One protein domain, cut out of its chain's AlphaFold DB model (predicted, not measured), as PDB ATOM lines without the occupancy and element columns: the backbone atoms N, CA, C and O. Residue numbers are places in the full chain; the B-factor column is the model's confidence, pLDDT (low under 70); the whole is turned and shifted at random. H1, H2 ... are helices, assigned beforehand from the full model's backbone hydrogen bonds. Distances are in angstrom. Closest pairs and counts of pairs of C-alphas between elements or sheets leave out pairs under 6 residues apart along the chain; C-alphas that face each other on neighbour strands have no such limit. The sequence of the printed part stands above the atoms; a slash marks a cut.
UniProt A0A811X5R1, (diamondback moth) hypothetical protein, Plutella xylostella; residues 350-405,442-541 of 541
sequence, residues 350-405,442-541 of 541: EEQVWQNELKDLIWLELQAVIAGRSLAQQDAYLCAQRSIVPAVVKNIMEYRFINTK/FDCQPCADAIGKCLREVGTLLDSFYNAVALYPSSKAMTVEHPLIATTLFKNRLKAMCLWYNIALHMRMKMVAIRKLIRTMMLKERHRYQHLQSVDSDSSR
ATOM      1  N   GLU A 350      73.972  19.011  87.513       79.00
ATOM      2  CA  GLU A 350      73.509  17.681  87.123       79.00
ATOM      3  C   GLU A 350      72.954  16.916  88.328       79.00
ATOM      4  O   GLU A 350      71.825  16.442  88.270       79.00
ATOM      5  N   GLU A 351      73.673  16.893  89.452       78.81
ATOM      6  CA  GLU A 351      73.200  16.277  90.698       78.81
ATOM      7  C   GLU A 351      71.890  16.921  91.180       78.81
ATOM      8  O   GLU A 351      70.979  16.227  91.615       78.81
ATOM      9  N   GLN A 352      71.724  18.240  91.039       81.31
ATOM     10  CA  GLN A 352      70.468  18.906  91.393       81.31
ATOM     11  C   GLN A 352      69.290  18.456  90.515       81.31
ATOM     12  O   GLN A 352      68.167  18.371  91.014       81.31
ATOM     13  N   VAL A 353      69.533  18.210  89.224       80.81
ATOM     14  CA  VAL A 353      68.515  17.712  88.285       80.81
ATOM     15  C   VAL A 353      68.133  16.283  88.652       80.81
ATOM     16  O   VAL A 353      66.952  16.034  88.885       80.81
ATOM     17  N   TRP A 354      69.114  15.397  88.846       81.56
ATOM     18  CA  TRP A 354      68.880  14.018  89.291       81.56
ATOM     19  C   TRP A 354      68.104  13.956  90.609       81.56
ATOM     20  O   TRP A 354      67.140  13.204  90.739       81.56
ATOM     21  N   GLN A 355      68.463  14.797  91.579       81.44
ATOM     22  CA  GLN A 355      67.759  14.891  92.859       81.44
ATOM     23  C   GLN A 355      66.317  15.392  92.712       81.44
ATOM     24  O   GLN A 355      65.488  15.090  93.568       81.44
ATOM     25  N   ASN A 356      66.002  16.192  91.693       83.00
ATOM     26  CA  ASN A 356      64.637  16.657  91.445       83.00
ATOM     27  C   ASN A 356      63.813  15.586  90.720       83.00
ATOM     28  O   ASN A 356      62.720  15.274  91.180       83.00
ATOM     29  N   GLU A 357      64.363  14.966  89.675       85.19
ATOM     30  CA  GLU A 357      63.706  13.863  88.958       85.19
ATOM     31  C   GLU A 357      63.394  12.694  89.900       85.19
ATOM     32  O   GLU A 357      62.282  12.166  89.902       85.19
ATOM     33  N   LEU A 358      64.335  12.347  90.787       86.12
ATOM     34  CA  LEU A 358      64.118  11.314  91.795       86.12
ATOM     35  C   LEU A 358      62.981  11.676  92.761       86.12
ATOM     36  O   LEU A 358      62.186  10.814  93.125       86.12
ATOM     37  N   LYS A 359      62.877  12.943  93.178       89.06
ATOM     38  CA  LYS A 359      61.789  13.393  94.063       89.06
ATOM     39  C   LYS A 359      60.432  13.312  93.384       89.06
ATOM     40  O   LYS A 359      59.474  12.904  94.034       89.06
ATOM     41  N   ASP A 360      60.355  13.684  92.112       88.31
ATOM     42  CA  ASP A 360      59.105  13.648  91.356       88.31
ATOM     43  C   ASP A 360      58.644  12.200  91.128       88.31
ATOM     44  O   ASP A 360      57.461  11.903  91.305       88.31
ATOM     45  N   LEU A 361      59.577  11.277  90.863       90.38
ATOM     46  CA  LEU A 361      59.291   9.840  90.787       90.38
ATOM     47  C   LEU A 361      58.828   9.261  92.128       90.38
ATOM     48  O   LEU A 361      57.832   8.543  92.168       90.38
ATOM     49  N   ILE A 362      59.498   9.601  93.234       92.62
ATOM     50  CA  ILE A 362      59.071   9.176  94.578       92.62
ATOM     51  C   ILE A 362      57.672   9.713  94.887       92.62
ATOM     52  O   ILE A 362      56.838   8.989  95.426       92.62
ATOM     53  N   TRP A 363      57.399  10.976  94.557       94.25
ATOM     54  CA  TRP A 363      56.078  11.563  94.755       94.25
ATOM     55  C   TRP A 363      55.012  10.817  93.945       94.25
ATOM     56  O   TRP A 363      53.971  10.472  94.503       94.25
ATOM     57  N   LEU A 364      55.281  10.521  92.671       94.06
ATOM     58  CA  LEU A 364      54.357   9.794  91.803       94.06
ATOM     59  C   LEU A 364      54.082   8.377  92.324       94.06
ATOM     60  O   LEU A 364      52.921   7.974  92.394       94.06
ATOM     61  N   GLU A 365      55.123   7.663  92.757       94.19
ATOM     62  CA  GLU A 365      55.011   6.320  93.336       94.19
ATOM     63  C   GLU A 365      54.150   6.331  94.601       94.19
ATOM     64  O   GLU A 365      53.208   5.552  94.733       94.19
ATOM     65  N   LEU A 366      54.411   7.266  95.519       95.31
ATOM     66  CA  LEU A 366      53.624   7.403  96.744       95.31
ATOM     67  C   LEU A 366      52.151   7.695  96.439       95.31
ATOM     68  O   LEU A 366      51.270   7.126  97.082       95.31
ATOM     69  N   GLN A 367      51.867   8.554  95.456       93.44
ATOM     70  CA  GLN A 367      50.492   8.823  95.031       93.44
ATOM     71  C   GLN A 367      49.829   7.581  94.424       93.44
ATOM     72  O   GLN A 367      48.671   7.303  94.736       93.44
ATOM     73  N   ALA A 368      50.551   6.823  93.596       94.69
ATOM     74  CA  ALA A 368      50.050   5.598  92.983       94.69
ATOM     75  C   ALA A 368      49.710   4.539  94.046       94.69
ATOM     76  O   ALA A 368      48.603   3.995  94.039       94.69
ATOM     77  N   VAL A 369      50.604   4.338  95.021       95.56
ATOM     78  CA  VAL A 369      50.410   3.411  96.147       95.56
ATOM     79  C   VAL A 369      49.206   3.810  96.998       95.56
ATOM     80  O   VAL A 369      48.353   2.970  97.279       95.56
ATOM     81  N   ILE A 370      49.085   5.090  97.376       94.00
ATOM     82  CA  ILE A 370      47.945   5.581  98.172       94.00
ATOM     83  C   ILE A 370      46.622   5.411  97.409       94.00
ATOM     84  O   ILE A 370      45.591   5.125  98.017       94.00
ATOM     85  N   ALA A 371      46.643   5.576  96.086       91.75
ATOM     86  CA  ALA A 371      45.463   5.445  95.240       91.75
ATOM     87  C   ALA A 371      45.147   3.994  94.824       91.75
ATOM     88  O   ALA A 371      44.116   3.775  94.188       91.75
ATOM     89  N   GLY A 372      46.012   3.022  95.141       93.38
ATOM     90  CA  GLY A 372      45.882   1.638  94.674       93.38
ATOM     91  C   GLY A 372      45.962   1.502  93.147       93.38
ATOM     92  O   GLY A 372      45.298   0.643  92.571       93.38
ATOM     93  N   ARG A 373      46.721   2.380  92.482       93.25
ATOM     94  CA  ARG A 373      46.873   2.437  91.017       93.25
ATOM     95  C   ARG A 373      48.282   2.027  90.611       93.25
ATOM     96  O   ARG A 373      49.218   2.156  91.396       93.25
ATOM     97  N   SER A 374      48.455   1.591  89.364       95.00
ATOM     98  CA  SER A 374      49.806   1.471  88.804       95.00
ATOM     99  C   SER A 374      50.415   2.855  88.539       95.00
ATOM    100  O   SER A 374      49.690   3.834  88.351       95.00
ATOM    101  N   LEU A 375      51.747   2.933  88.467       92.44
ATOM    102  CA  LEU A 375      52.481   4.153  88.095       92.44
ATOM    103  C   LEU A 375      51.922   4.813  86.828       92.44
ATOM    104  O   LEU A 375      51.606   5.999  86.829       92.44
ATOM    105  N   ALA A 376      51.754   4.027  85.759       92.69
ATOM    106  CA  ALA A 376      51.269   4.518  84.472       92.69
ATOM    107  C   ALA A 376      49.814   5.010  84.545       92.69
ATOM    108  O   ALA A 376      49.467   6.025  83.946       92.69
ATOM    109  N   GLN A 377      48.959   4.321  85.309       94.38
ATOM    110  CA  GLN A 377      47.577   4.755  85.528       94.38
ATOM    111  C   GLN A 377      47.514   6.057  86.327       94.38
ATOM    112  O   GLN A 377      46.694   6.926  86.027       94.38
ATOM    113  N   GLN A 378      48.364   6.200  87.346       94.69
ATOM    114  CA  GLN A 378      48.420   7.413  88.151       94.69
ATOM    115  C   GLN A 378      48.934   8.603  87.337       94.69
ATOM    116  O   GLN A 378      48.365   9.689  87.444       94.69
ATOM    117  N   ASP A 379      49.954   8.407  86.504       94.00
ATOM    118  CA  ASP A 379      50.463   9.449  85.609       94.00
ATOM    119  C   ASP A 379      49.392   9.899  84.601       94.00
ATOM    120  O   ASP A 379      49.063  11.084  84.527       94.00
ATOM    121  N   ALA A 380      48.722   8.946  83.939       93.00
ATOM    122  CA  ALA A 380      47.609   9.239  83.032       93.00
ATOM    123  C   ALA A 380      46.462   9.993  83.732       93.00
ATOM    124  O   ALA A 380      45.905  10.946  83.178       93.00
ATOM    125  N   TYR A 381      46.130   9.612  84.971       93.88
ATOM    126  CA  TYR A 381      45.144  10.319  85.789       93.88
ATOM    127  C   TYR A 381      45.567  11.764  86.079       93.88
ATOM    128  O   TYR A 381      44.751  12.677  85.945       93.88
ATOM    129  N   LEU A 382      46.827  11.996  86.458       93.50
ATOM    130  CA  LEU A 382      47.331  13.343  86.729       93.50
ATOM    131  C   LEU A 382      47.315  14.209  85.470       93.50
ATOM    132  O   LEU A 382      46.868  15.353  85.544       93.50
ATOM    133  N   CYS A 383      47.720  13.670  84.318       91.44
ATOM    134  CA  CYS A 383      47.609  14.366  83.036       91.44
ATOM    135  C   CYS A 383      46.160  14.774  82.737       91.44
ATOM    136  O   CYS A 383      45.905  15.929  82.390       91.44
ATOM    137  N   ALA A 384      45.202  13.862  82.932       92.81
ATOM    138  CA  ALA A 384      43.787  14.153  82.722       92.81
ATOM    139  C   ALA A 384      43.271  15.237  83.684       92.81
ATOM    140  O   ALA A 384      42.626  16.190  83.252       92.81
ATOM    141  N   GLN A 385      43.588  15.145  84.978       92.62
ATOM    142  CA  GLN A 385      43.123  16.106  85.986       92.62
ATOM    143  C   GLN A 385      43.761  17.492  85.842       92.62
ATOM    144  O   GLN A 385      43.096  18.506  86.068       92.62
ATOM    145  N   ARG A 386      45.030  17.573  85.425       94.31
ATOM    146  CA  ARG A 386      45.720  18.859  85.219       94.31
ATOM    147  C   ARG A 386      45.090  19.704  84.109       94.31
ATOM    148  O   ARG A 386      45.209  20.925  84.146       94.31
ATOM    149  N   SER A 387      44.332  19.098  83.189       91.69
ATOM    150  CA  SER A 387      43.580  19.833  82.158       91.69
ATOM    151  C   SER A 387      42.559  20.836  82.723       91.69
ATOM    152  O   SER A 387      42.232  21.817  82.059       91.69
ATOM    153  N   ILE A 388      42.100  20.640  83.966       91.44
ATOM    154  CA  ILE A 388      41.117  21.501  84.647       91.44
ATOM    155  C   ILE A 388      41.783  22.760  85.239       91.44
ATOM    156  O   ILE A 388      41.131  23.783  85.465       91.44
ATOM    157  N   VAL A 389      43.098  22.725  85.475       92.62
ATOM    158  CA  VAL A 389      43.836  23.783  86.184       92.62
ATOM    159  C   VAL A 389      43.729  25.156  85.496       92.62
ATOM    160  O   VAL A 389      43.450  26.131  86.200       92.62
ATOM    161  N   PRO A 390      43.858  25.288  84.156       93.06
ATOM    162  CA  PRO A 390      43.639  26.563  83.471       93.06
ATOM    163  C   PRO A 390      42.253  27.167  83.719       93.06
ATOM    164  O   PRO A 390      42.141  28.377  83.926       93.06
ATOM    165  N   ALA A 391      41.204  26.335  83.736       93.06
ATOM    166  CA  ALA A 391      39.837  26.787  83.981       93.06
ATOM    167  C   ALA A 391      39.685  27.324  85.410       93.06
ATOM    168  O   ALA A 391      39.163  28.419  85.606       93.06
ATOM    169  N   VAL A 392      40.235  26.620  86.404       93.50
ATOM    170  CA  VAL A 392      40.237  27.074  87.807       93.50
ATOM    171  C   VAL A 392      40.963  28.413  87.963       93.50
ATOM    172  O   VAL A 392      40.450  29.324  88.614       93.50
ATOM    173  N   VAL A 393      42.130  28.573  87.332       93.31
ATOM    174  CA  VAL A 393      42.891  29.835  87.366       93.31
ATOM    175  C   VAL A 393      42.082  30.983  86.761       93.31
ATOM    176  O   VAL A 393      42.023  32.064  87.356       93.31
ATOM    177  N   LYS A 394      41.432  30.749  85.615       93.56
ATOM    178  CA  LYS A 394      40.564  31.734  84.960       93.56
ATOM    179  C   LYS A 394      39.381  32.117  85.851       93.56
ATOM    180  O   LYS A 394      39.178  33.301  86.111       93.56
ATOM    181  N   ASN A 395      38.683  31.128  86.409       93.75
ATOM    182  CA  ASN A 395      37.540  31.342  87.297       93.75
ATOM    183  C   ASN A 395      37.913  32.202  88.507       93.75
ATOM    184  O   ASN A 395      37.192  33.134  88.846       93.75
ATOM    185  N   ILE A 396      39.069  31.956  89.130       94.38
ATOM    186  CA  ILE A 396      39.544  32.778  90.251       94.38
ATOM    187  C   ILE A 396      39.766  34.222  89.809       94.38
ATOM    188  O   ILE A 396      39.352  35.142  90.515       94.38
ATOM    189  N   MET A 397      40.397  34.439  88.652       93.75
ATOM    190  CA  MET A 397      40.699  35.776  88.130       93.75
ATOM    191  C   MET A 397      39.453  36.567  87.730       93.75
ATOM    192  O   MET A 397      39.403  37.769  87.980       93.75
ATOM    193  N   GLU A 398      38.443  35.903  87.179       93.44
ATOM    194  CA  GLU A 398      37.236  36.549  86.646       93.44
ATOM    195  C   GLU A 398      36.079  36.599  87.652       93.44
ATOM    196  O   GLU A 398      35.155  37.391  87.480       93.44
ATOM    197  N   TYR A 399      36.132  35.817  88.737       94.69
ATOM    198  CA  TYR A 399      35.032  35.725  89.699       94.69
ATOM    199  C   TYR A 399      34.554  37.092  90.216       94.69
ATOM    200  O   TYR A 399      35.299  37.861  90.835       94.69
ATOM    201  N   ARG A 400      33.264  37.362  90.041       92.31
ATOM    202  CA  ARG A 400      32.564  38.490  90.649       92.31
ATOM    203  C   ARG A 400      31.263  37.967  91.227       92.31
ATOM    204  O   ARG A 400      30.505  37.293  90.541       92.31
ATOM    205  N   PHE A 401      31.005  38.283  92.490       90.06
ATOM    206  CA  PHE A 401      29.743  37.901  93.103       90.06
ATOM    207  C   PHE A 401      28.613  38.786  92.571       90.06
ATOM    208  O   PHE A 401      28.710  40.012  92.623       90.06
ATOM    209  N   ILE A 402      27.541  38.153  92.095       86.81
ATOM    210  CA  ILE A 402      26.332  38.826  91.616       86.81
ATOM    211  C   ILE A 402      25.174  38.435  92.532       86.81
ATOM    212  O   ILE A 402      24.778  37.265  92.614       86.81
ATOM    213  N   ASN A 403      24.616  39.427  93.228       83.44
ATOM    214  CA  ASN A 403      23.434  39.220  94.049       83.44
ATOM    215  C   ASN A 403      22.170  39.315  93.187       83.44
ATOM    216  O   ASN A 403      21.708  40.400  92.861       83.44
ATOM    217  N   THR A 404      21.593  38.165  92.846       78.06
ATOM    218  CA  THR A 404      20.385  38.070  92.010       78.06
ATOM    219  C   THR A 404      19.102  38.497  92.728       78.06
ATOM    220  O   THR A 404      18.081  38.688  92.077       78.06
ATOM    221  N   LYS A 405      19.114  38.568  94.065       75.50
ATOM    222  CA  LYS A 405      17.955  38.938  94.890       75.50
ATOM    223  C   LYS A 405      18.405  39.924  95.974       75.50
ATOM    224  O   LYS A 405      18.497  39.536  97.145       75.50
ATOM    225  N   PHE A 442      19.201  42.927 111.073       77.06
ATOM    226  CA  PHE A 442      19.910  41.802 111.673       77.06
ATOM    227  C   PHE A 442      19.302  40.420 111.336       77.06
ATOM    228  O   PHE A 442      20.034  39.434 111.215       77.06
ATOM    229  N   ASP A 443      17.985  40.373 111.106       79.81
ATOM    230  CA  ASP A 443      17.214  39.168 110.759       79.81
ATOM    231  C   ASP A 443      16.783  39.128 109.279       79.81
ATOM    232  O   ASP A 443      15.852  38.413 108.905       79.81
ATOM    233  N   CYS A 444      17.443  39.888 108.399       86.69
ATOM    234  CA  CYS A 444      17.133  39.852 106.970       86.69
ATOM    235  C   CYS A 444      17.604  38.540 106.326       86.69
ATOM    236  O   CYS A 444      18.797  38.361 106.063       86.69
ATOM    237  N   GLN A 445      16.655  37.650 106.021       85.06
ATOM    238  CA  GLN A 445      16.922  36.385 105.327       85.06
ATOM    239  C   GLN A 445      17.576  36.586 103.950       85.06
ATOM    240  O   GLN A 445      18.653  36.033 103.746       85.06
ATOM    241  N   PRO A 446      17.078  37.467 103.055       87.19
ATOM    242  CA  PRO A 446      17.732  37.694 101.763       87.19
ATOM    243  C   PRO A 446      19.207  38.122 101.869       87.19
ATOM    244  O   PRO A 446      20.046  37.656 101.102       87.19
ATOM    245  N   CYS A 447      19.555  38.971 102.845       86.75
ATOM    246  CA  CYS A 447      20.952  39.345 103.098       86.75
ATOM    247  C   CYS A 447      21.777  38.167 103.626       86.75
ATOM    248  O   CYS A 447      22.907  37.951 103.183       86.75
ATOM    249  N   ALA A 448      21.227  37.405 104.576       87.06
ATOM    250  CA  ALA A 448      21.896  36.238 105.140       87.06
ATOM    251  C   ALA A 448      22.149  35.155 104.077       87.06
ATOM    252  O   ALA A 448      23.241  34.579 104.038       87.06
ATOM    253  N   ASP A 449      21.181  34.933 103.190       88.19
ATOM    254  CA  ASP A 449      21.256  33.980 102.087       88.19
ATOM    255  C   ASP A 449      22.242  34.430 101.014       88.19
ATOM    256  O   ASP A 449      23.037  33.615 100.545       88.19
ATOM    257  N   ALA A 450      22.261  35.721 100.666       89.94
ATOM    258  CA  ALA A 450      23.228  36.274  99.720       89.94
ATOM    259  C   ALA A 450      24.672  36.103 100.223       89.94
ATOM    260  O   ALA A 450      25.531  35.610  99.487       89.94
ATOM    261  N   ILE A 451      24.935  36.425 101.496       89.62
ATOM    262  CA  ILE A 451      26.250  36.199 102.120       89.62
ATOM    263  C   ILE A 451      26.572  34.700 102.163       89.62
ATOM    264  O   ILE A 451      27.696  34.305 101.860       89.62
ATOM    265  N   GLY A 452      25.595  33.853 102.506       91.44
ATOM    266  CA  GLY A 452      25.753  32.398 102.515       91.44
ATOM    267  C   GLY A 452      26.089  31.824 101.136       91.44
ATOM    268  O   GLY A 452      26.977  30.980 101.027       91.44
ATOM    269  N   LYS A 453      25.432  32.312 100.080       92.06
ATOM    270  CA  LYS A 453      25.707  31.946  98.686       92.06
ATOM    271  C   LYS A 453      27.119  32.365  98.281       92.06
ATOM    272  O   LYS A 453      27.864  31.525  97.792       92.06
ATOM    273  N   CYS A 454      27.507  33.612  98.553       93.50
ATOM    274  CA  CYS A 454      28.852  34.102  98.245       93.50
ATOM    275  C   CYS A 454      29.938  33.314  98.995       93.50
ATOM    276  O   CYS A 454      30.946  32.939  98.406       93.50
ATOM    277  N   LEU A 455      29.714  32.993 100.279       94.81
ATOM    278  CA  LEU A 455      30.620  32.143 101.057       94.81
ATOM    279  C   LEU A 455      30.793  30.762 100.421       94.81
ATOM    280  O   LEU A 455      31.924  30.299 100.313       94.81
ATOM    281  N   ARG A 456      29.704  30.121  99.973       94.94
ATOM    282  CA  ARG A 456      29.793  28.835  99.265       94.94
ATOM    283  C   ARG A 456      30.583  28.975  97.968       94.94
ATOM    284  O   ARG A 456      31.512  28.212  97.761       94.94
ATOM    285  N   GLU A 457      30.275  29.968  97.141       94.69
ATOM    286  CA  GLU A 457      30.951  30.172  95.853       94.69
ATOM    287  C   GLU A 457      32.455  30.434  96.025       94.69
ATOM    288  O   GLU A 457      33.275  29.722  95.442       94.69
ATOM    289  N   VAL A 458      32.841  31.360  96.909       96.25
ATOM    290  CA  VAL A 458      34.258  31.615  97.223       96.25
ATOM    291  C   VAL A 458      34.922  30.382  97.839       96.25
ATOM    292  O   VAL A 458      36.046  30.060  97.462       96.25
ATOM    293  N   GLY A 459      34.243  29.671  98.744       94.94
ATOM    294  CA  GLY A 459      34.751  28.434  99.341       94.94
ATOM    295  C   GLY A 459      35.057  27.375  98.283       94.94
ATOM    296  O   GLY A 459      36.181  26.891  98.211       94.94
ATOM    297  N   THR A 460      34.108  27.106  97.382       95.00
ATOM    298  CA  THR A 460      34.301  26.142  96.289       95.00
ATOM    299  C   THR A 460      35.428  26.537  95.332       95.00
ATOM    300  O   THR A 460      36.184  25.672  94.892       95.00
ATOM    301  N   LEU A 461      35.607  27.834  95.047       95.69
ATOM    302  CA  LEU A 461      36.732  28.315  94.241       95.69
ATOM    303  C   LEU A 461      38.071  28.090  94.946       95.69
ATOM    304  O   LEU A 461      39.008  27.586  94.326       95.69
ATOM    305  N   LEU A 462      38.161  28.418  96.237       95.75
ATOM    306  CA  LEU A 462      39.369  28.189  97.028       95.75
ATOM    307  C   LEU A 462      39.699  26.695  97.124       95.75
ATOM    308  O   LEU A 462      40.841  26.315  96.867       95.75
ATOM    309  N   ASP A 463      38.715  25.843  97.406       95.12
ATOM    310  CA  ASP A 463      38.905  24.391  97.476       95.12
ATOM    311  C   ASP A 463      39.346  23.817  96.125       95.12
ATOM    312  O   ASP A 463      40.302  23.045  96.063       95.12
ATOM    313  N   SER A 464      38.727  24.254  95.023       94.25
ATOM    314  CA  SER A 464      39.135  23.832  93.677       94.25
ATOM    315  C   SER A 464      40.581  24.214  93.352       94.25
ATOM    316  O   SER A 464      41.306  23.424  92.747       94.25
ATOM    317  N   PHE A 465      41.036  25.382  93.816       94.62
ATOM    318  CA  PHE A 465      42.423  25.805  93.669       94.62
ATOM    319  C   PHE A 465      43.377  24.926  94.475       94.62
ATOM    320  O   PHE A 465      44.405  24.497  93.953       94.62
ATOM    321  N   TYR A 466      43.055  24.629  95.735       92.94
ATOM    322  CA  TYR A 466      43.907  23.774  96.566       92.94
ATOM    323  C   TYR A 466      43.944  22.328  96.063       92.94
ATOM    324  O   TYR A 466      45.015  21.717  96.072       92.94
ATOM    325  N   ASN A 467      42.829  21.817  95.541       92.81
ATOM    326  CA  ASN A 467      42.780  20.524  94.861       92.81
ATOM    327  C   ASN A 467      43.647  20.530  93.595       92.81
ATOM    328  O   ASN A 467      44.418  19.600  93.381       92.81
ATOM    329  N   ALA A 468      43.603  21.608  92.804       93.12
ATOM    330  CA  ALA A 468      44.477  21.786  91.647       93.12
ATOM    331  C   ALA A 468      45.966  21.830  92.037       93.12
ATOM    332  O   ALA A 468      46.787  21.204  91.373       93.12
ATOM    333  N   VAL A 469      46.330  22.506  93.134       91.50
ATOM    334  CA  VAL A 469      47.714  22.530  93.652       91.50
ATOM    335  C   VAL A 469      48.171  21.133  94.092       91.50
ATOM    336  O   VAL A 469      49.337  20.793  93.900       91.50
ATOM    337  N   ALA A 470      47.272  20.314  94.647       91.50
ATOM    338  CA  ALA A 470      47.581  18.959  95.104       91.50
ATOM    339  C   ALA A 470      47.904  17.975  93.961       91.50
ATOM    340  O   ALA A 470      48.531  16.945  94.209       91.50
ATOM    341  N   LEU A 471      47.549  18.301  92.710       91.81
ATOM    342  CA  LEU A 471      47.932  17.528  91.518       91.81
ATOM    343  C   LEU A 471      49.424  17.653  91.165       91.81
ATOM    344  O   LEU A 471      49.900  16.997  90.232       91.81
ATOM    345  N   TYR A 472      50.156  18.513  91.873       92.12
ATOM    346  CA  TYR A 472      51.563  18.796  91.636       92.12
ATOM    347  C   TYR A 472      52.425  18.399  92.838       92.12
ATOM    348  O   TYR A 472      52.019  18.604  93.983       92.12
ATOM    349  N   PRO A 473      53.669  17.938  92.605       89.31
ATOM    350  CA  PRO A 473      54.617  17.651  93.683       89.31
ATOM    351  C   PRO A 473      55.007  18.908  94.470       89.31
ATOM    352  O   PRO A 473      55.393  18.842  95.637       89.31
ATOM    353  N   SER A 474      54.905  20.085  93.846       88.50
ATOM    354  CA  SER A 474      55.106  21.365  94.515       88.50
ATOM    355  C   SER A 474      54.346  22.495  93.825       88.50
ATOM    356  O   SER A 474      54.131  22.476  92.614       88.50
ATOM    357  N   SER A 475      54.044  23.566  94.567       86.38
ATOM    358  CA  SER A 475      53.476  24.788  93.976       86.38
ATOM    359  C   SER A 475      54.403  25.429  92.938       86.38
ATOM    360  O   SER A 475      53.929  26.127  92.049       86.38
ATOM    361  N   LYS A 476      55.722  25.186  93.022       86.75
ATOM    362  CA  LYS A 476      56.676  25.646  92.004       86.75
ATOM    363  C   LYS A 476      56.466  24.916  90.677       86.75
ATOM    364  O   LYS A 476      56.449  25.576  89.646       86.75
ATOM    365  N   ALA A 477      56.247  23.599  90.710       87.31
ATOM    366  CA  ALA A 477      55.938  22.816  89.513       87.31
ATOM    367  C   ALA A 477      54.657  23.329  88.833       87.31
ATOM    368  O   ALA A 477      54.663  23.603  87.638       87.31
ATOM    369  N   MET A 478      53.612  23.616  89.617       88.69
ATOM    370  CA  MET A 478      52.378  24.218  89.099       88.69
ATOM    371  C   MET A 478      52.618  25.584  88.432       88.69
ATOM    372  O   MET A 478      52.048  25.870  87.385       88.69
ATOM    373  N   THR A 479      53.474  26.439  89.005       89.62
ATOM    374  CA  THR A 479      53.776  27.755  88.406       89.62
ATOM    375  C   THR A 479      54.602  27.687  87.125       89.62
ATOM    376  O   THR A 479      54.577  28.644  86.356       89.62
ATOM    377  N   VAL A 480      55.340  26.593  86.902       87.94
ATOM    378  CA  VAL A 480      56.075  26.375  85.647       87.94
ATOM    379  C   VAL A 480      55.092  26.076  84.516       87.94
ATOM    380  O   VAL A 480      55.210  26.667  83.448       87.94
ATOM    381  N   GLU A 481      54.092  25.227  84.766       86.56
ATOM    382  CA  GLU A 481      53.036  24.920  83.788       86.56
ATOM    383  C   GLU A 481      52.028  26.071  83.623       86.56
ATOM    384  O   GLU A 481      51.527  26.316  82.526       86.56
ATOM    385  N   HIS A 482      51.761  26.827  84.693       88.31
ATOM    386  CA  HIS A 482      50.806  27.938  84.698       88.31
ATOM    387  C   HIS A 482      51.442  29.234  85.234       88.31
ATOM    388  O   HIS A 482      51.263  29.586  86.410       88.31
ATOM    389  N   PRO A 483      52.125  30.015  84.372       90.69
ATOM    390  CA  PRO A 483      52.840  31.228  84.777       90.69
ATOM    391  C   PRO A 483      51.955  32.300  85.429       90.69
ATOM    392  O   PRO A 483      52.426  33.062  86.275       90.69
ATOM    393  N   LEU A 484      50.657  32.339  85.100       89.06
ATOM    394  CA  LEU A 484      49.695  33.278  85.692       89.06
ATOM    395  C   LEU A 484      49.626  33.167  87.222       89.06
ATOM    396  O   LEU A 484      49.492  34.182  87.903       89.06
ATOM    397  N   ILE A 485      49.810  31.966  87.778       90.56
ATOM    398  CA  ILE A 485      49.782  31.718  89.228       90.56
ATOM    399  C   ILE A 485      50.988  32.364  89.929       90.56
ATOM    400  O   ILE A 485      50.915  32.768  91.094       90.56
ATOM    401  N   ALA A 486      52.115  32.500  89.224       89.56
ATOM    402  CA  ALA A 486      53.311  33.130  89.769       89.56
ATOM    403  C   ALA A 486      53.153  34.650  89.931       89.56
ATOM    404  O   ALA A 486      53.865  35.243  90.756       89.56
ATOM    405  N   THR A 487      52.225  35.267  89.190       93.38
ATOM    406  CA  THR A 487      52.010  36.718  89.190       93.38
ATOM    407  C   THR A 487      51.578  37.233  90.562       93.38
ATOM    408  O   THR A 487      50.877  36.572  91.335       93.38
ATOM    409  N   THR A 488      52.003  38.454  90.887       93.50
ATOM    410  CA  THR A 488      51.593  39.139  92.120       93.50
ATOM    411  C   THR A 488      50.098  39.439  92.123       93.50
ATOM    412  O   THR A 488      49.471  39.331  93.173       93.50
ATOM    413  N   LEU A 489      49.518  39.740  90.957       93.38
ATOM    414  CA  LEU A 489      48.083  39.974  90.783       93.38
ATOM    415  C   LEU A 489      47.261  38.758  91.216       93.38
ATOM    416  O   LEU A 489      46.396  38.889  92.083       93.38
ATOM    417  N   PHE A 490      47.586  37.570  90.697       94.50
ATOM    418  CA  PHE A 490      46.900  36.335  91.075       94.50
ATOM    419  C   PHE A 490      47.055  36.041  92.573       94.50
ATOM    420  O   PHE A 490      46.074  35.805  93.279       94.50
ATOM    421  N   LYS A 491      48.286  36.134  93.095       93.19
ATOM    422  CA  LYS A 491      48.568  35.911  94.524       93.19
ATOM    423  C   LYS A 491      47.790  36.866  95.428       93.19
ATOM    424  O   LYS A 491      47.276  36.441  96.460       93.19
ATOM    425  N   ASN A 492      47.713  38.144  95.069       95.56
ATOM    426  CA  ASN A 492      46.983  39.145  95.844       95.56
ATOM    427  C   ASN A 492      45.477  38.899  95.792       95.56
ATOM    428  O   ASN A 492      44.810  39.015  96.818       95.56
ATOM    429  N   ARG A 493      44.956  38.487  94.637       95.25
ATOM    430  CA  ARG A 493      43.548  38.133  94.478       95.25
ATOM    431  C   ARG A 493      43.153  36.918  95.316       95.25
ATOM    432  O   ARG A 493      42.178  36.991  96.058       95.25
ATOM    433  N   LEU A 494      43.961  35.858  95.295       95.25
ATOM    434  CA  LEU A 494      43.748  34.682  96.142       95.25
ATOM    435  C   LEU A 494      43.809  35.044  97.637       95.25
ATOM    436  O   LEU A 494      42.948  34.639  98.414       95.25
ATOM    437  N   LYS A 495      44.780  35.875  98.047       95.12
ATOM    438  CA  LYS A 495      44.863  36.390  99.428       95.12
ATOM    439  C   LYS A 495      43.621  37.188  99.822       95.12
ATOM    440  O   LYS A 495      43.128  37.007 100.932       95.12
ATOM    441  N   ALA A 496      43.125  38.050  98.938       96.44
ATOM    442  CA  ALA A 496      41.924  38.842  99.181       96.44
ATOM    443  C   ALA A 496      40.688  37.947  99.355       96.44
ATOM    444  O   ALA A 496      39.934  38.144 100.305       96.44
ATOM    445  N   MET A 497      40.528  36.918  98.516       96.25
ATOM    446  CA  MET A 497      39.463  35.916  98.661       96.25
ATOM    447  C   MET A 497      39.549  35.173  99.998       96.25
ATOM    448  O   MET A 497      38.555  35.107 100.719       96.25
ATOM    449  N   CYS A 498      40.734  34.678 100.377       95.81
ATOM    450  CA  CYS A 498      40.935  34.006 101.665       95.81
ATOM    451  C   CYS A 498      40.634  34.929 102.854       95.81
ATOM    452  O   CYS A 498      40.000  34.516 103.827       95.81
ATOM    453  N   LEU A 499      41.090  36.183 102.795       97.06
ATOM    454  CA  LEU A 499      40.841  37.170 103.843       97.06
ATOM    455  C   LEU A 499      39.343  37.464 103.968       97.06
ATOM    456  O   LEU A 499      38.801  37.403 105.072       97.06
ATOM    457  N   TRP A 500      38.678  37.733 102.843       96.62
ATOM    458  CA  TRP A 500      37.242  37.988 102.803       96.62
ATOM    459  C   TRP A 500      36.450  36.796 103.343       96.62
ATOM    460  O   TRP A 500      35.615  36.986 104.224       96.62
ATOM    461  N   TYR A 501      36.760  35.572 102.899       96.69
ATOM    462  CA  TYR A 501      36.092  34.350 103.353       96.69
ATOM    463  C   TYR A 501      36.185  34.193 104.875       96.69
ATOM    464  O   TYR A 501      35.175  33.985 105.547       96.69
ATOM    465  N   ASN A 502      37.381  34.376 105.439       95.19
ATOM    466  CA  ASN A 502      37.603  34.261 106.880       95.19
ATOM    467  C   ASN A 502      36.846  35.329 107.682       95.19
ATOM    468  O   ASN A 502      36.250  35.018 108.716       95.19
ATOM    469  N   ILE A 503      36.845  36.581 107.211       95.94
ATOM    470  CA  ILE A 503      36.113  37.674 107.864       95.94
ATOM    471  C   ILE A 503      34.606  37.420 107.778       95.94
ATOM    472  O   ILE A 503      33.925  37.454 108.804       95.94
ATOM    473  N   ALA A 504      34.084  37.126 106.587       93.69
ATOM    474  CA  ALA A 504      32.662  36.904 106.349       93.69
ATOM    475  C   ALA A 504      32.133  35.698 107.137       93.69
ATOM    476  O   ALA A 504      31.083  35.796 107.776       93.69
ATOM    477  N   LEU A 505      32.881  34.590 107.175       93.88
ATOM    478  CA  LEU A 505      32.529  33.410 107.962       93.88
ATOM    479  C   LEU A 505      32.464  33.743 109.455       93.88
ATOM    480  O   LEU A 505      31.481  33.426 110.124       93.88
ATOM    481  N   HIS A 506      33.483  34.422 109.978       93.69
ATOM    482  CA  HIS A 506      33.523  34.803 111.385       93.69
ATOM    483  C   HIS A 506      32.381  35.760 111.761       93.69
ATOM    484  O   HIS A 506      31.727  35.562 112.788       93.69
ATOM    485  N   MET A 507      32.092  36.759 110.921       91.25
ATOM    486  CA  MET A 507      30.960  37.663 111.138       91.25
ATOM    487  C   MET A 507      29.628  36.916 111.083       91.25
ATOM    488  O   MET A 507      28.788  37.109 111.958       91.25
ATOM    489  N   ARG A 508      29.449  35.993 110.133       89.50
ATOM    490  CA  ARG A 508      28.244  35.159 110.043       89.50
ATOM    491  C   ARG A 508      28.034  34.321 111.303       89.50
ATOM    492  O   ARG A 508      26.928  34.311 111.835       89.50
ATOM    493  N   MET A 509      29.082  33.679 111.819       90.94
ATOM    494  CA  MET A 509      28.996  32.900 113.061       90.94
ATOM    495  C   MET A 509      28.605  33.771 114.261       90.94
ATOM    496  O   MET A 509      27.756  33.373 115.058       90.94
ATOM    497  N   LYS A 510      29.162  34.984 114.363       91.88
ATOM    498  CA  LYS A 510      28.773  35.954 115.398       91.88
ATOM    499  C   LYS A 510      27.313  36.382 115.272       91.88
ATOM    500  O   LYS A 510      26.601  36.391 116.270       91.88
ATOM    501  N   MET A 511      26.853  36.683 114.060       88.38
ATOM    502  CA  MET A 511      25.460  37.056 113.805       88.38
ATOM    503  C   MET A 511      24.500  35.929 114.194       88.38
ATOM    504  O   MET A 511      23.498  36.180 114.854       88.38
ATOM    505  N   VAL A 512      24.829  34.676 113.868       88.00
ATOM    506  CA  VAL A 512      24.037  33.508 114.289       88.00
ATOM    507  C   VAL A 512      24.005  33.375 115.815       88.00
ATOM    508  O   VAL A 512      22.940  33.139 116.383       88.00
ATOM    509  N   ALA A 513      25.138  33.567 116.496       90.88
ATOM    510  CA  ALA A 513      25.188  33.523 117.958       90.88
ATOM    511  C   ALA A 513      24.312  34.615 118.598       90.88
ATOM    512  O   ALA A 513      23.533  34.323 119.506       90.88
ATOM    513  N   ILE A 514      24.377  35.847 118.082       90.44
ATOM    514  CA  ILE A 514      23.532  36.954 118.547       90.44
ATOM    515  C   ILE A 514      22.048  36.650 118.266       90.44
ATOM    516  O   ILE A 514      21.214  36.908 119.129       90.44
ATOM    517  N   ARG A 515      21.702  36.024 117.127       86.56
ATOM    518  CA  ARG A 515      20.307  35.660 116.797       86.56
ATOM    519  C   ARG A 515      19.754  34.678 117.808       86.56
ATOM    520  O   ARG A 515      18.656  34.876 118.321       86.56
ATOM    521  N   LYS A 516      20.531  33.640 118.121       88.19
ATOM    522  CA  LYS A 516      20.164  32.658 119.145       88.19
ATOM    523  C   LYS A 516      19.977  33.338 120.501       88.19
ATOM    524  O   LYS A 516      18.956  33.112 121.143       88.19
ATOM    525  N   LEU A 517      20.894  34.223 120.895       91.12
ATOM    526  CA  LEU A 517      20.788  34.962 122.154       91.12
ATOM    527  C   LEU A 517      19.511  35.813 122.217       91.12
ATOM    528  O   LEU A 517      18.733  35.659 123.156       91.12
ATOM    529  N   ILE A 518      19.243  36.640 121.203       88.31
ATOM    530  CA  ILE A 518      18.043  37.489 121.151       88.31
ATOM    531  C   ILE A 518      16.778  36.630 121.206       88.31
ATOM    532  O   ILE A 518      15.905  36.892 122.030       88.31
ATOM    533  N   ARG A 519      16.696  35.551 120.416       87.00
ATOM    534  CA  ARG A 519      15.551  34.624 120.465       87.00
ATOM    535  C   ARG A 519      15.352  34.042 121.865       87.00
ATOM    536  O   ARG A 519      14.230  34.039 122.362       87.00
ATOM    537  N   THR A 520      16.422  33.611 122.536       90.25
ATOM    538  CA  THR A 520      16.316  33.096 123.913       90.25
ATOM    539  C   THR A 520      15.882  34.165 124.916       90.25
ATOM    540  O   THR A 520      15.108  33.856 125.821       90.25
ATOM    541  N   MET A 521      16.325  35.416 124.762       89.38
ATOM    542  CA  MET A 521      15.880  36.526 125.609       89.38
ATOM    543  C   MET A 521      14.393  36.823 125.403       89.38
ATOM    544  O   MET A 521      13.658  36.894 126.384       89.38
ATOM    545  N   MET A 522      13.935  36.891 124.151       85.94
ATOM    546  CA  MET A 522      12.526  37.132 123.812       85.94
ATOM    547  C   MET A 522      11.606  36.015 124.327       85.94
ATOM    548  O   MET A 522      10.520  36.289 124.834       85.94
ATOM    549  N   LEU A 523      12.039  34.751 124.250       85.25
ATOM    550  CA  LEU A 523      11.286  33.625 124.813       85.25
ATOM    551  C   LEU A 523      11.202  33.706 126.343       85.25
ATOM    552  O   LEU A 523      10.124  33.520 126.906       85.25
ATOM    553  N   LYS A 524      12.308  34.043 127.022       87.25
ATOM    554  CA  LYS A 524      12.316  34.257 128.479       87.25
ATOM    555  C   LYS A 524      11.400  35.409 128.893       87.25
ATOM    556  O   LYS A 524      10.671  35.276 129.870       87.25
ATOM    557  N   GLU A 525      11.412  36.513 128.152       84.12
ATOM    558  CA  GLU A 525      10.518  37.658 128.362       84.12
ATOM    559  C   GLU A 525       9.046  37.240 128.274       84.12
ATOM    560  O   GLU A 525       8.258  37.526 129.176       84.12
ATOM    561  N   ARG A 526       8.694  36.479 127.230       80.75
ATOM    562  CA  ARG A 526       7.334  35.976 127.014       80.75
ATOM    563  C   ARG A 526       6.878  35.040 128.135       80.75
ATOM    564  O   ARG A 526       5.757  35.184 128.613       80.75
ATOM    565  N   HIS A 527       7.748  34.138 128.592       77.44
ATOM    566  CA  HIS A 527       7.452  33.265 129.730       77.44
ATOM    567  C   HIS A 527       7.256  34.045 131.034       77.44
ATOM    568  O   HIS A 527       6.340  33.728 131.789       77.44
ATOM    569  N   ARG A 528       8.057  35.091 131.295       76.81
ATOM    570  CA  ARG A 528       7.847  35.966 132.463       76.81
ATOM    571  C   ARG A 528       6.490  36.662 132.409       76.81
ATOM    572  O   ARG A 528       5.794  36.696 133.417       76.81
ATOM    573  N   TYR A 529       6.104  37.172 131.241       74.75
ATOM    574  CA  TYR A 529       4.822  37.852 131.064       74.75
ATOM    575  C   TYR A 529       3.627  36.903 131.248       74.75
ATOM    576  O   TYR A 529       2.662  37.246 131.924       74.75
ATOM    577  N   GLN A 530       3.717  35.677 130.721       73.50
ATOM    578  CA  GLN A 530       2.696  34.640 130.920       73.50
ATOM    579  C   GLN A 530       2.591  34.193 132.384       73.50
ATOM    580  O   GLN A 530       1.488  33.998 132.884       73.50
ATOM    581  N   HIS A 531       3.722  34.073 133.086       72.06
ATOM    582  CA  HIS A 531       3.723  33.763 134.514       72.06
ATOM    583  C   HIS A 531       3.051  34.876 135.332       72.06
ATOM    584  O   HIS A 531       2.241  34.580 136.198       72.06
ATOM    585  N   LEU A 532       3.330  36.151 135.039       68.75
ATOM    586  CA  LEU A 532       2.688  37.286 135.720       68.75
ATOM    587  C   LEU A 532       1.159  37.289 135.524       68.75
ATOM    588  O   LEU A 532       0.428  37.393 136.502       68.75
ATOM    589  N   GLN A 533       0.673  37.060 134.298       68.44
ATOM    590  CA  GLN A 533      -0.772  36.981 134.025       68.44
ATOM    591  C   GLN A 533      -1.473  35.809 134.738       68.44
ATOM    592  O   GLN A 533      -2.639  35.926 135.116       68.44
ATOM    593  N   SER A 534      -0.777  34.686 134.936       65.62
ATOM    594  CA  SER A 534      -1.316  33.535 135.673       65.62
ATOM    595  C   SER A 534      -1.465  33.822 137.167       65.62
ATOM    596  O   SER A 534      -2.450  33.402 137.765       65.62
ATOM    597  N   VAL A 535      -0.511  34.539 137.769       64.19
ATOM    598  CA  VAL A 535      -0.515  34.826 139.214       64.19
ATOM    599  C   VAL A 535      -1.576  35.877 139.573       64.19
ATOM    600  O   VAL A 535      -2.243  35.742 140.596       64.19
ATOM    601  N   ASP A 536      -1.809  36.867 138.705       59.97
ATOM    602  CA  ASP A 536      -2.865  37.873 138.915       59.97
ATOM    603  C   ASP A 536      -4.286  37.288 138.771       59.97
ATOM    604  O   ASP A 536      -5.236  37.762 139.403       59.97
ATOM    605  N   SER A 537      -4.439  36.223 137.975       58.62
ATOM    606  CA  SER A 537      -5.726  35.543 137.762       58.62
ATOM    607  C   SER A 537      -6.144  34.673 138.955       58.62
ATOM    608  O   SER A 537      -7.331  34.609 139.271       58.62
ATOM    609  N   ASP A 538      -5.185  34.048 139.647       55.75
ATOM    610  CA  ASP A 538      -5.446  33.278 140.873       55.75
ATOM    611  C   ASP A 538      -5.638  34.171 142.106       55.75
ATOM    612  O   ASP A 538      -6.282  33.750 143.062       55.75
ATOM    613  N   SER A 539      -5.151  35.416 142.089       55.78
ATOM    614  CA  SER A 539      -5.382  36.362 143.193       55.78
ATOM    615  C   SER A 539      -6.758  37.049 143.149       55.78
ATOM    616  O   SER A 539      -7.078  37.808 144.064       55.78
ATOM    617  N   SER A 540      -7.558  36.819 142.098       52.53
ATOM    618  CA  SER A 540      -8.885  37.435 141.898       52.53
ATOM    619  C   SER A 540     -10.061  36.468 142.131       52.53
ATOM    620  O   SER A 540     -11.196  36.782 141.767       52.53
ATOM    621  N   ARG A 541      -9.803  35.296 142.720       46.81
ATOM    622  CA  ARG A 541     -10.809  34.360 143.249       46.81
ATOM    623  C   ARG A 541     -10.678  34.280 144.760       46.81
ATOM    624  O   ARG A 541     -11.737  34.110 145.403       46.81
TER     625      ARG A 541
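This is residues 350 to 405 and 442 to 541 of the 541 residues of the protein "(diamondback moth) hypothetical protein" of Plutella xylostella (UniProt A0A811X5R1). One very long helix, H7, makes most of the length of this rod; H4 and H3 pack on its first part, and H7 residues 516 to 538 stick out at one end. Just before H7 in the chain come the short H5 and H6, of which H6 is close to the first part of H7 while H5 is apart from it; at the other end of H3, H2 leads back to H1, the two making a corner, and H1 residues 350 to 358 stick out. The printed part has 156 residues with seven named helices, H1 to H7 in order, and no named strand: all helix. It is extended, with a radius of gyration of the C-alphas of 26.8 A, and spans 101 by 35 by 27 A.

Find C-alpha 350 at (73.509, 17.681, 87.123); from there H1 runs 31.7 A to residue 371. Next come H2, residues 375 to 386, and H3, residues 389 to 398. After the cut, H4 runs from residue 445 to 470, 36.7 A. H5, residues 475 to 481, and H6, residues 483 to 486, lead to H7, residues 488 to 538, 75.3 A long, ending at C-alpha 538 (-5.446, 33.278, 140.873).

Look first at Ala 368 and Gln 378, the closest C-alphas of H1 and H2, 5.4 A apart; the helices touch about perpendicular, at 87 degrees. H3 touches H4, with C-alphas 389 and 468 closest at 5.9 A. H4 residues 451 to 462 touch H7 at a tilt of 37 degrees, only just steep, opposite ways, closest at C-alphas 455 and 501, 6.3 A. H1 and H7 are apart. Every O i to N i+4 pair is within hydrogen-bond range in H1, H2, H3, H4, H5 and H7; H6 is too short for one.

C-alphas 350 and 541 are the farthest apart, 102.7 A. Residues 406 to 441 are not printed; C-alphas 405 and 442 are 17.1 A apart. Of the links printed whole, none is long. Confidence is under 70 at residues 532 to 541.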